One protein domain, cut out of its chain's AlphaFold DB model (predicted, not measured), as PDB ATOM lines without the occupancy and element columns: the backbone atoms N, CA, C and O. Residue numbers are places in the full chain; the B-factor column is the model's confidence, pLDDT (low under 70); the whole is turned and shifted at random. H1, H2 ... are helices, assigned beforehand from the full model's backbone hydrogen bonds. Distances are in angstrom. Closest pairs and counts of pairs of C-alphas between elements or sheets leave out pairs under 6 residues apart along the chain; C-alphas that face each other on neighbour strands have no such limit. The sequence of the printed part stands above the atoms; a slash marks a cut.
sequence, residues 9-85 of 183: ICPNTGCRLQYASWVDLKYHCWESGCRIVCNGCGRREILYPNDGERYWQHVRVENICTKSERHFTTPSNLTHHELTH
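What this domain is: This is residues 9 to 85 of the 183 residues of an uncharacterized protein of Clathrospora elynae (UniProt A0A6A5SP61). What shape appears? Three short helices, H1, H2 and H3, are strung out in that order along an elongated, loop-rich body, with none touching another. Residues 9 to 21 lie beyond H1 at one end, and residues 33 to 52 fill the middle. What is it made of? The 77 printed residues are all helix by class, though only 31 are in named elements, with no named strand. How spread out is it? It is only just loose, close to compact, with a radius of gyration of the C-alphas of 13.9 A and spans of 41 by 23 by 19 A.

Where its parts are: Where does H1 run? It spans residues 22 to 32, 15.0 A, from C-alpha 22 at (322.536, 439.640, 474.843). And the others? H2 spans residues 53 to 61, 12.3 A. H3 spans residues 75 to 85, 16.0 A, to C-alpha 85 at (346.461, 455.820, 486.079).

How they stand to each other: Do helices touch? H1, H2 and H3 are apart from each other. What pairs between them? Residues 36 to 37 pair antiparallel with residues 47 to 48. Are the backbones helical? Every O i to N i+4 pair is within hydrogen-bond range in H1 and H2, and 4 of 7 in H3.

The domain as a whole: How far does it reach? The farthest C-alphas, of Gln 18 and Leu 83, are 41.1 A apart. Any cut or weak place? The printed part has no cut, both links are long, and residues 42 to 45 are under 70 in pLDDT.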
ATOM      1  N   ILE A   9     322.082 432.021 474.807       88.25
ATOM      2  CA  ILE A   9     322.375 430.941 475.761       88.25
ATOM      3  C   ILE A   9     323.798 431.089 476.287       88.25
ATOM      4  O   ILE A   9     324.739 431.260 475.512       88.25
ATOM      5  N   CYS A  10     323.972 430.958 477.604       90.06
ATOM      6  CA  CYS A  10     325.293 430.970 478.216       90.06
ATOM      7  C   CYS A  10     326.150 429.806 477.680       90.06
ATOM      8  O   CYS A  10     325.780 428.640 477.856       90.06
ATOM      9  N   PRO A  11     327.322 430.081 477.073       88.44
ATOM     10  CA  PRO A  11     328.145 429.046 476.454       88.44
ATOM     11  C   PRO A  11     328.947 428.233 477.478       88.44
ATOM     12  O   PRO A  11     329.694 427.330 477.099       88.44
ATOM     13  N   ASN A  12     328.886 428.565 478.771       89.94
ATOM     14  CA  ASN A  12     329.479 427.733 479.815       89.94
ATOM     15  C   ASN A  12     328.685 426.420 479.938       89.94
ATOM     16  O   ASN A  12     327.484 426.435 480.218       89.94
ATOM     17  N   THR A  13     329.361 425.286 479.734       87.12
ATOM     18  CA  THR A  13     328.742 423.954 479.675       87.12
ATOM     19  C   THR A  13     328.038 423.565 480.969       87.12
ATOM     20  O   THR A  13     327.047 422.842 480.889       87.12
ATOM     21  N   GLY A  14     328.506 424.071 482.116       88.88
ATOM     22  CA  GLY A  14     327.897 423.861 483.434       88.88
ATOM     23  C   GLY A  14     326.762 424.826 483.797       88.88
ATOM     24  O   GLY A  14     326.166 424.659 484.853       88.88
ATOM     25  N   CYS A  15     326.457 425.826 482.959       91.44
ATOM     26  CA  CYS A  15     325.409 426.823 483.219       91.44
ATOM     27  C   CYS A  15     324.238 426.693 482.233       91.44
ATOM     28  O   CYS A  15     323.123 426.382 482.640       91.44
ATOM     29  N   ARG A  16     324.484 426.908 480.929       87.31
ATOM     30  CA  ARG A  16     323.490 426.826 479.832       87.31
ATOM     31  C   ARG A  16     322.163 427.583 480.051       87.31
ATOM     32  O   ARG A  16     321.173 427.278 479.387       87.31
ATOM     33  N   LEU A  17     322.135 428.571 480.946       90.50
ATOM     34  CA  LEU A  17     320.968 429.429 481.153       90.50
ATOM     35  C   LEU A  17     320.652 430.235 479.886       90.50
ATOM     36  O   LEU A  17     321.561 430.623 479.148       90.50
ATOM     37  N   GLN A  18     319.361 430.458 479.647       91.00
ATOM     38  CA  GLN A  18     318.848 431.200 478.496       91.00
ATOM     39  C   GLN A  18     318.430 432.599 478.929       91.00
ATOM     40  O   GLN A  18     317.836 432.771 479.993       91.00
ATOM     41  N   TYR A  19     318.698 433.573 478.073       89.44
ATOM     42  CA  TYR A  19     318.410 434.977 478.309       89.44
ATOM     43  C   TYR A  19     317.627 435.559 477.139       89.44
ATOM     44  O   TYR A  19     317.808 435.162 475.986       89.44
ATOM     45  N   ALA A  20     316.733 436.500 477.448       87.75
ATOM     46  CA  ALA A  20     315.894 437.166 476.455       87.75
ATOM     47  C   ALA A  20     316.694 438.127 475.561       87.75
ATOM     48  O   ALA A  20     316.240 438.476 474.471       87.75
ATOM     49  N   SER A  21     317.874 438.562 476.013       87.19
ATOM     50  CA  SER A  21     318.763 439.423 475.248       87.19
ATOM     51  C   SER A  21     320.237 439.189 475.570       87.19
ATOM     52  O   SER A  21     320.609 438.749 476.662       87.19
ATOM     53  N   TRP A  22     321.095 439.600 474.639       85.94
ATOM     54  CA  TRP A  22     322.536 439.640 474.843       85.94
ATOM     55  C   TRP A  22     322.951 440.481 476.053       85.94
ATOM     56  O   TRP A  22     323.926 440.143 476.717       85.94
ATOM     57  N   VAL A  23     322.240 441.576 476.342       86.88
ATOM     58  CA  VAL A  23     322.568 442.447 477.481       86.88
ATOM     59  C   VAL A  23     322.423 441.665 478.785       86.88
ATOM     60  O   VAL A  23     323.327 441.696 479.618       86.88
ATOM     61  N   ASP A  24     321.345 440.890 478.906       89.88
ATOM     62  CA  ASP A  24     321.086 440.044 480.073       89.88
ATOM     63  C   ASP A  24     322.110 438.902 480.173       89.88
ATOM     64  O   ASP A  24     322.639 438.632 481.252       89.88
ATOM     65  N   LEU A  25     322.465 438.275 479.042       90.50
ATOM     66  CA  LEU A  25     323.516 437.255 479.007       90.50
ATOM     67  C   LEU A  25     324.887 437.831 479.406       90.50
ATOM     68  O   LEU A  25     325.611 437.217 480.192       90.50
ATOM     69  N   LYS A  26     325.254 439.006 478.883       88.69
ATOM     70  CA  LYS A  26     326.511 439.694 479.208       88.69
ATOM     71  C   LYS A  26     326.580 439.997 480.702       88.69
ATOM     72  O   LYS A  26     327.594 439.691 481.327       88.69
ATOM     73  N   TYR A  27     325.506 440.554 481.264       89.38
ATOM     74  CA  TYR A  27     325.414 440.860 482.690       89.38
ATOM     75  C   TYR A  27     325.540 439.596 483.545       89.38
ATOM     76  O   TYR A  27     326.337 439.558 484.478       89.38
ATOM     77  N   HIS A  28     324.849 438.514 483.167       92.19
ATOM     78  CA  HIS A  28     325.008 437.221 483.824       92.19
ATOM     79  C   HIS A  28     326.460 436.732 483.809       92.19
ATOM     80  O   HIS A  28     326.958 436.284 484.840       92.19
ATOM     81  N   CYS A  29     327.146 436.772 482.664       91.38
ATOM     82  CA  CYS A  29     328.534 436.321 482.579       91.38
ATOM     83  C   CYS A  29     329.473 437.174 483.442       91.38
ATOM     84  O   CYS A  29     330.379 436.607 484.048       91.38
ATOM     85  N   TRP A  30     329.228 438.484 483.529       88.06
ATOM     86  CA  TRP A  30     329.989 439.403 484.378       88.06
ATOM     87  C   TRP A  30     329.800 439.106 485.874       88.06
ATOM     88  O   TRP A  30     330.787 438.933 486.581       88.06
ATOM     89  N   GLU A  31     328.556 438.948 486.330       91.56
ATOM     90  CA  GLU A  31     328.231 438.658 487.737       91.56
ATOM     91  C   GLU A  31     328.645 437.245 488.170       91.56
ATOM     92  O   GLU A  31     329.204 437.036 489.242       91.56
ATOM     93  N   SER A  32     328.358 436.240 487.338       91.44
ATOM     94  CA  SER A  32     328.576 434.831 487.696       91.44
ATOM     95  C   SER A  32     329.988 434.329 487.403       91.44
ATOM     96  O   SER A  32     330.329 433.212 487.792       91.44
ATOM     97  N   GLY A  33     330.783 435.082 486.637       89.94
ATOM     98  CA  GLY A  33     332.084 434.628 486.146       89.94
ATOM     99  C   GLY A  33     332.005 433.414 485.210       89.94
ATOM    100  O   GLY A  33     332.999 432.717 485.007       89.94
ATOM    101  N   CYS A  34     330.836 433.116 484.622       92.50
ATOM    102  CA  CYS A  34     330.692 431.992 483.688       92.50
ATOM    103  C   CYS A  34     331.559 432.145 482.429       92.50
ATOM    104  O   CYS A  34     331.915 431.143 481.806       92.50
ATOM    105  N   ARG A  35     331.848 433.390 482.036       90.88
ATOM    106  CA  ARG A  35     332.739 433.771 480.937       90.88
ATOM    107  C   ARG A  35     333.389 435.109 481.266       90.88
ATOM    108  O   ARG A  35     332.773 435.934 481.935       90.88
ATOM    109  N   ILE A  36     334.582 435.351 480.729       89.69
ATOM    110  CA  ILE A  36     335.232 436.663 480.812       89.69
ATOM    111  C   ILE A  36     334.602 437.592 479.767       89.69
ATOM    112  O   ILE A  36     334.397 437.209 478.611       89.69
ATOM    113  N   VAL A  37     334.300 438.822 480.173       88.12
ATOM    114  CA  VAL A  37     333.641 439.842 479.351       88.12
ATOM    115  C   VAL A  37     334.558 441.055 479.243       88.12
ATOM    116  O   VAL A  37     335.074 441.516 480.253       88.12
ATOM    117  N   CYS A  38     334.737 441.591 478.034       87.25
ATOM    118  CA  CYS A  38     335.338 442.913 477.853       87.25
ATOM    119  C   CYS A  38     334.233 443.981 477.863       87.25
ATOM    120  O   CYS A  38     333.357 443.981 476.992       87.25
ATOM    121  N   ASN A  39     334.252 444.903 478.828       80.12
ATOM    122  CA  ASN A  39     333.233 445.946 478.948       80.12
ATOM    123  C   ASN A  39     333.410 447.068 477.926       80.12
ATOM    124  O   ASN A  39     332.412 447.652 477.502       80.12
ATOM    125  N   GLY A  40     334.642 447.308 477.472       78.00
ATOM    126  CA  GLY A  40     334.957 448.269 476.413       78.00
ATOM    127  C   GLY A  40     334.481 447.859 475.021       78.00
ATOM    128  O   GLY A  40     334.267 448.710 474.156       78.00
ATOM    129  N   CYS A  41     334.257 446.560 474.804       77.25
ATOM    130  CA  CYS A  41     333.725 446.052 473.553       77.25
ATOM    131  C   CYS A  41     332.221 446.327 473.450       77.25
ATOM    132  O   CYS A  41     331.395 445.652 474.066       77.25
ATOM    133  N   GLY A  42     331.845 447.259 472.574       63.03
ATOM    134  CA  GLY A  42     330.453 447.483 472.160       63.03
ATOM    135  C   GLY A  42     329.887 446.405 471.221       63.03
ATOM    136  O   GLY A  42     328.880 446.648 470.560       63.03
ATOM    137  N   ARG A  43     330.539 445.238 471.093       66.62
ATOM    138  CA  ARG A  43     330.147 444.165 470.162       66.62
ATOM    139  C   ARG A  43     329.429 443.031 470.896       66.62
ATOM    140  O   ARG A  43     329.873 442.592 471.952       66.62
ATOM    141  N   ARG A  44     328.357 442.524 470.275       59.47
ATOM    142  CA  ARG A  44     327.445 441.491 470.799       59.47
ATOM    143  C   ARG A  44     328.049 440.090 471.008       59.47
ATOM    144  O   ARG A  44     327.379 439.235 471.559       59.47
ATOM    145  N   GLU A  45     329.268 439.791 470.572       62.16
ATOM    146  CA  GLU A  45     329.637 438.373 470.343       62.16
ATOM    147  C   GLU A  45     330.927 437.914 471.011       62.16
ATOM    148  O   GLU A  45     331.474 436.868 470.669       62.16
ATOM    149  N   ILE A  46     331.433 438.669 471.980       74.94
ATOM    150  CA  ILE A  46     332.752 438.379 472.526       74.94
ATOM    151  C   ILE A  46     332.659 438.036 474.014       74.94
ATOM    152  O   ILE A  46     332.852 438.873 474.894       74.94
ATOM    153  N   LEU A  47     332.355 436.761 474.267       86.56
ATOM    154  CA  LEU A  47     332.502 436.105 475.563       86.56
ATOM    155  C   LEU A  47     333.743 435.213 475.520       86.56
ATOM    156  O   LEU A  47     333.848 434.309 474.688       86.56
ATOM    157  N   TYR A  48     334.681 435.443 476.427       89.25
ATOM    158  CA  TYR A  48     335.936 434.706 476.476       89.25
ATOM    159  C   TYR A  48     335.847 433.511 477.430       89.25
ATOM    160  O   TYR A  48     335.161 433.578 478.455       89.25
ATOM    161  N   PRO A  49     336.522 432.389 477.124       87.69
ATOM    162  CA  PRO A  49     336.703 431.321 478.097       87.69
ATOM    163  C   PRO A  49     337.460 431.795 479.338       87.69
ATOM    164  O   PRO A  49     338.258 432.726 479.280       87.69
ATOM    165  N   ASN A  50     337.219 431.108 480.454       87.06
ATOM    166  CA  ASN A  50     337.837 431.428 481.741       87.06
ATOM    167  C   ASN A  50     339.325 431.044 481.813       87.06
ATOM    168  O   ASN A  50     339.984 431.383 482.789       87.06
ATOM    169  N   ASP A  51     339.862 430.372 480.788       86.62
ATOM    170  CA  ASP A  51     341.305 430.148 480.631       86.62
ATOM    171  C   ASP A  51     342.087 431.448 480.365       86.62
ATOM    172  O   ASP A  51     343.302 431.484 480.535       86.62
ATOM    173  N   GLY A  52     341.400 432.526 479.974       85.31
ATOM    174  CA  GLY A  52     341.954 433.869 479.854       85.31
ATOM    175  C   GLY A  52     342.858 434.111 478.645       85.31
ATOM    176  O   GLY A  52     343.033 435.271 478.280       85.31
ATOM    177  N   GLU A  53     343.395 433.091 477.970       91.81
ATOM    178  CA  GLU A  53     344.393 433.288 476.901       91.81
ATOM    179  C   GLU A  53     343.838 434.144 475.756       91.81
ATOM    180  O   GLU A  53     344.421 435.155 475.362       91.81
ATOM    181  N   ARG A  54     342.639 433.801 475.273       89.25
ATOM    182  CA  ARG A  54     341.968 434.562 474.207       89.25
ATOM    183  C   ARG A  54     341.621 435.987 474.633       89.25
ATOM    184  O   ARG A  54     341.673 436.896 473.805       89.25
ATOM    185  N   TYR A  55     341.275 436.178 475.905       90.81
ATOM    186  CA  TYR A  55     340.993 437.502 476.451       90.81
ATOM    187  C   TYR A  55     342.263 438.354 476.481       90.81
ATOM    188  O   TYR A  55     342.268 439.476 475.985       90.81
ATOM    189  N   TRP A  56     343.374 437.810 476.974       91.88
ATOM    190  CA  TRP A  56     344.641 438.535 477.020       91.88
ATOM    191  C   TRP A  56     345.212 438.815 475.632       91.88
ATOM    192  O   TRP A  56     345.774 439.887 475.408       91.88
ATOM    193  N   GLN A  57     345.032 437.904 474.675       92.69
ATOM    194  CA  GLN A  57     345.360 438.174 473.278       92.69
ATOM    195  C   GLN A  57     344.549 439.357 472.736       92.69
ATOM    196  O   GLN A  57     345.120 440.246 472.110       92.69
ATOM    197  N   HIS A  58     343.248 439.405 473.017       90.56
ATOM    198  CA  HIS A  58     342.402 440.534 472.647       90.56
ATOM    199  C   HIS A  58     342.839 441.847 473.303       90.56
ATOM    200  O   HIS A  58     342.968 442.847 472.604       90.56
ATOM    201  N   VAL A  59     343.145 441.832 474.605       91.38
ATOM    202  CA  VAL A  59     343.668 442.999 475.333       91.38
ATOM    203  C   VAL A  59     344.911 443.568 474.647       91.38
ATOM    204  O   VAL A  59     345.021 444.784 474.495       91.38
ATOM    205  N   ARG A  60     345.822 442.703 474.183       91.62
ATOM    206  CA  ARG A  60     347.036 443.114 473.461       91.62
ATOM    207  C   ARG A  60     346.739 443.653 472.060       91.62
ATOM    208  O   ARG A  60     347.266 444.695 471.696       91.62
ATOM    209  N   VAL A  61     345.925 442.946 471.273       91.38
ATOM    210  CA  VAL A  61     345.665 443.284 469.860       91.38
ATOM    211  C   VAL A  61     344.826 444.556 469.718       91.38
ATOM    212  O   VAL A  61     345.093 445.368 468.838       91.38
ATOM    213  N   GLU A  62     343.846 444.757 470.597       91.44
ATOM    214  CA  GLU A  62     342.923 445.902 470.553       91.44
ATOM    215  C   GLU A  62     343.378 447.074 471.447       91.44
ATOM    216  O   GLU A  62     342.610 448.005 471.697       91.44
ATOM    217  N   ASN A  63     344.621 447.021 471.946       94.19
ATOM    218  CA  ASN A  63     345.240 448.000 472.845       94.19
ATOM    219  C   ASN A  63     344.306 448.425 473.992       94.19
ATOM    220  O   ASN A  63     343.953 449.598 474.125       94.19
ATOM    221  N   ILE A  64     343.885 447.472 474.823       92.31
ATOM    222  CA  ILE A  64     342.902 447.719 475.883       92.31
ATOM    223  C   ILE A  64     343.601 448.062 477.191       92.31
ATOM    224  O   ILE A  64     344.454 447.324 477.682       92.31
ATOM    225  N   CYS A  65     343.176 449.154 477.817       93.12
ATOM    226  CA  CYS A  65     343.615 449.488 479.163       93.12
ATOM    227  C   CYS A  65     342.913 448.596 480.188       93.12
ATOM    228  O   CYS A  65     341.722 448.752 480.424       93.12
ATOM    229  N   THR A  66     343.642 447.735 480.888       90.19
ATOM    230  CA  THR A  66     343.070 446.791 481.869       90.19
ATOM    231  C   THR A  66     342.413 447.448 483.086       90.19
ATOM    232  O   THR A  66     341.584 446.826 483.738       90.19
ATOM    233  N   LYS A  67     342.756 448.706 483.398       90.81
ATOM    234  CA  LYS A  67     342.191 449.455 484.538       90.81
ATOM    235  C   LYS A  67     340.865 450.145 484.232       90.81
ATOM    236  O   LYS A  67     340.064 450.359 485.128       90.81
ATOM    237  N   SER A  68     340.682 450.568 482.982       89.94
ATOM    238  CA  SER A  68     339.513 451.358 482.552       89.94
ATOM    239  C   SER A  68     338.697 450.677 481.459       89.94
ATOM    240  O   SER A  68     337.687 451.216 481.026       89.94
ATOM    241  N   GLU A  69     339.191 449.544 480.963       87.69
ATOM    242  CA  GLU A  69     338.677 448.769 479.835       87.69
ATOM    243  C   GLU A  69     338.461 449.585 478.549       87.69
ATOM    244  O   GLU A  69     337.754 449.164 477.643       87.69
ATOM    245  N   ARG A  70     339.099 450.758 478.429       90.50
ATOM    246  CA  ARG A  70     339.051 451.591 477.222       90.50
ATOM    247  C   ARG A  70     339.963 451.033 476.133       90.50
ATOM    248  O   ARG A  70     341.086 450.621 476.419       90.50
ATOM    249  N   HIS A  71     339.481 451.100 474.897       92.25
ATOM    250  CA  HIS A  71     340.197 450.693 473.691       92.25
ATOM    251  C   HIS A  71     340.950 451.870 473.078       92.25
ATOM    252  O   HIS A  71     340.471 453.008 473.114       92.25
ATOM    253  N   PHE A  72     342.092 451.577 472.461       93.56
ATOM    254  CA  PHE A  72     342.915 452.567 471.779       93.56
ATOM    255  C   PHE A  72     343.281 452.091 470.375       93.56
ATOM    256  O   PHE A  72     343.602 450.929 470.144       93.56
ATOM    257  N   THR A  73     343.265 453.010 469.410       92.38
ATOM    258  CA  THR A  73     343.578 452.683 468.010       92.38
ATOM    259  C   THR A  73     345.033 452.251 467.824       92.38
ATOM    260  O   THR A  73     345.338 451.494 466.909       92.38
ATOM    261  N   THR A  74     345.941 452.738 468.675       92.31
ATOM    262  CA  THR A  74     347.377 452.458 468.582       92.31
ATOM    263  C   THR A  74     347.965 452.097 469.949       92.31
ATOM    264  O   THR A  74     347.490 452.611 470.972       92.31
ATOM    265  N   PRO A  75     349.046 451.291 469.984       92.12
ATOM    266  CA  PRO A  75     349.770 450.996 471.221       92.12
ATOM    267  C   PRO A  75     350.279 452.263 471.918       92.12
ATOM    268  O   PRO A  75     350.172 452.389 473.132       92.12
ATOM    269  N   SER A  76     350.766 453.245 471.153       88.44
ATOM    270  CA  SER A  76     351.269 454.513 471.693       88.44
ATOM    271  C   SER A  76     350.194 455.296 472.452       88.44
ATOM    272  O   SER A  76     350.476 455.852 473.514       88.44
ATOM    273  N   ASN A  77     348.955 455.304 471.950       91.19
ATOM    274  CA  ASN A  77     347.846 455.975 472.627       91.19
ATOM    275  C   ASN A  77     347.469 455.265 473.932       91.19
ATOM    276  O   ASN A  77     347.185 455.941 474.922       91.19
ATOM    277  N   LEU A  78     347.510 453.926 473.956       93.19
ATOM    278  CA  LEU A  78     347.328 453.160 475.190       93.19
ATOM    279  C   LEU A  78     348.422 453.501 476.204       93.19
ATOM    280  O   LEU A  78     348.102 453.867 477.331       93.19
ATOM    281  N   THR A  79     349.693 453.449 475.801       88.56
ATOM    282  CA  THR A  79     350.828 453.786 476.672       88.56
ATOM    283  C   THR A  79     350.692 455.188 477.262       88.56
ATOM    284  O   THR A  79     350.918 455.383 478.454       88.56
ATOM    285  N   HIS A  80     350.288 456.173 476.454       86.38
ATOM    286  CA  HIS A  80     350.065 457.530 476.944       86.38
ATOM    287  C   HIS A  80     348.880 457.603 477.919       86.38
ATOM    288  O   HIS A  80     348.974 458.230 478.973       86.38
ATOM    289  N   HIS A  81     347.772 456.922 477.620       91.12
ATOM    290  CA  HIS A  81     346.627 456.841 478.530       91.12
ATOM    291  C   HIS A  81     346.981 456.175 479.860       91.12
ATOM    292  O   HIS A  81     346.496 456.601 480.906       91.12
ATOM    293  N   GLU A  82     347.851 455.169 479.866       89.81
ATOM    294  CA  GLU A  82     348.286 454.497 481.094       89.81
ATOM    295  C   GLU A  82     348.974 455.442 482.090       89.81
ATOM    296  O   GLU A  82     348.926 455.194 483.300       89.81
ATOM    297  N   LEU A  83     349.521 456.570 481.616       86.44
ATOM    298  CA  LEU A  83     350.070 457.630 482.466       86.44
ATOM    299  C   LEU A  83     348.996 458.268 483.365       86.44
ATOM    300  O   LEU A  83     349.307 458.671 484.485       86.44
ATOM    301  N   THR A  84     347.731 458.298 482.929       87.94
ATOM    302  CA  THR A  84     346.602 458.847 483.710       87.94
ATOM    303  C   THR A  84     346.268 458.012 484.947       87.94
ATOM    304  O   THR A  84     345.708 458.524 485.911       87.94
ATOM    305  N   HIS A  85     346.666 456.736 484.955       89.38
ATOM    306  CA  HIS A  85     346.461 455.820 486.079       89.38
ATOM    307  C   HIS A  85     347.632 455.787 487.063       89.38
ATOM    308  O   HIS A  85     347.626 454.975 487.997       89.38
TER     309      HIS A  85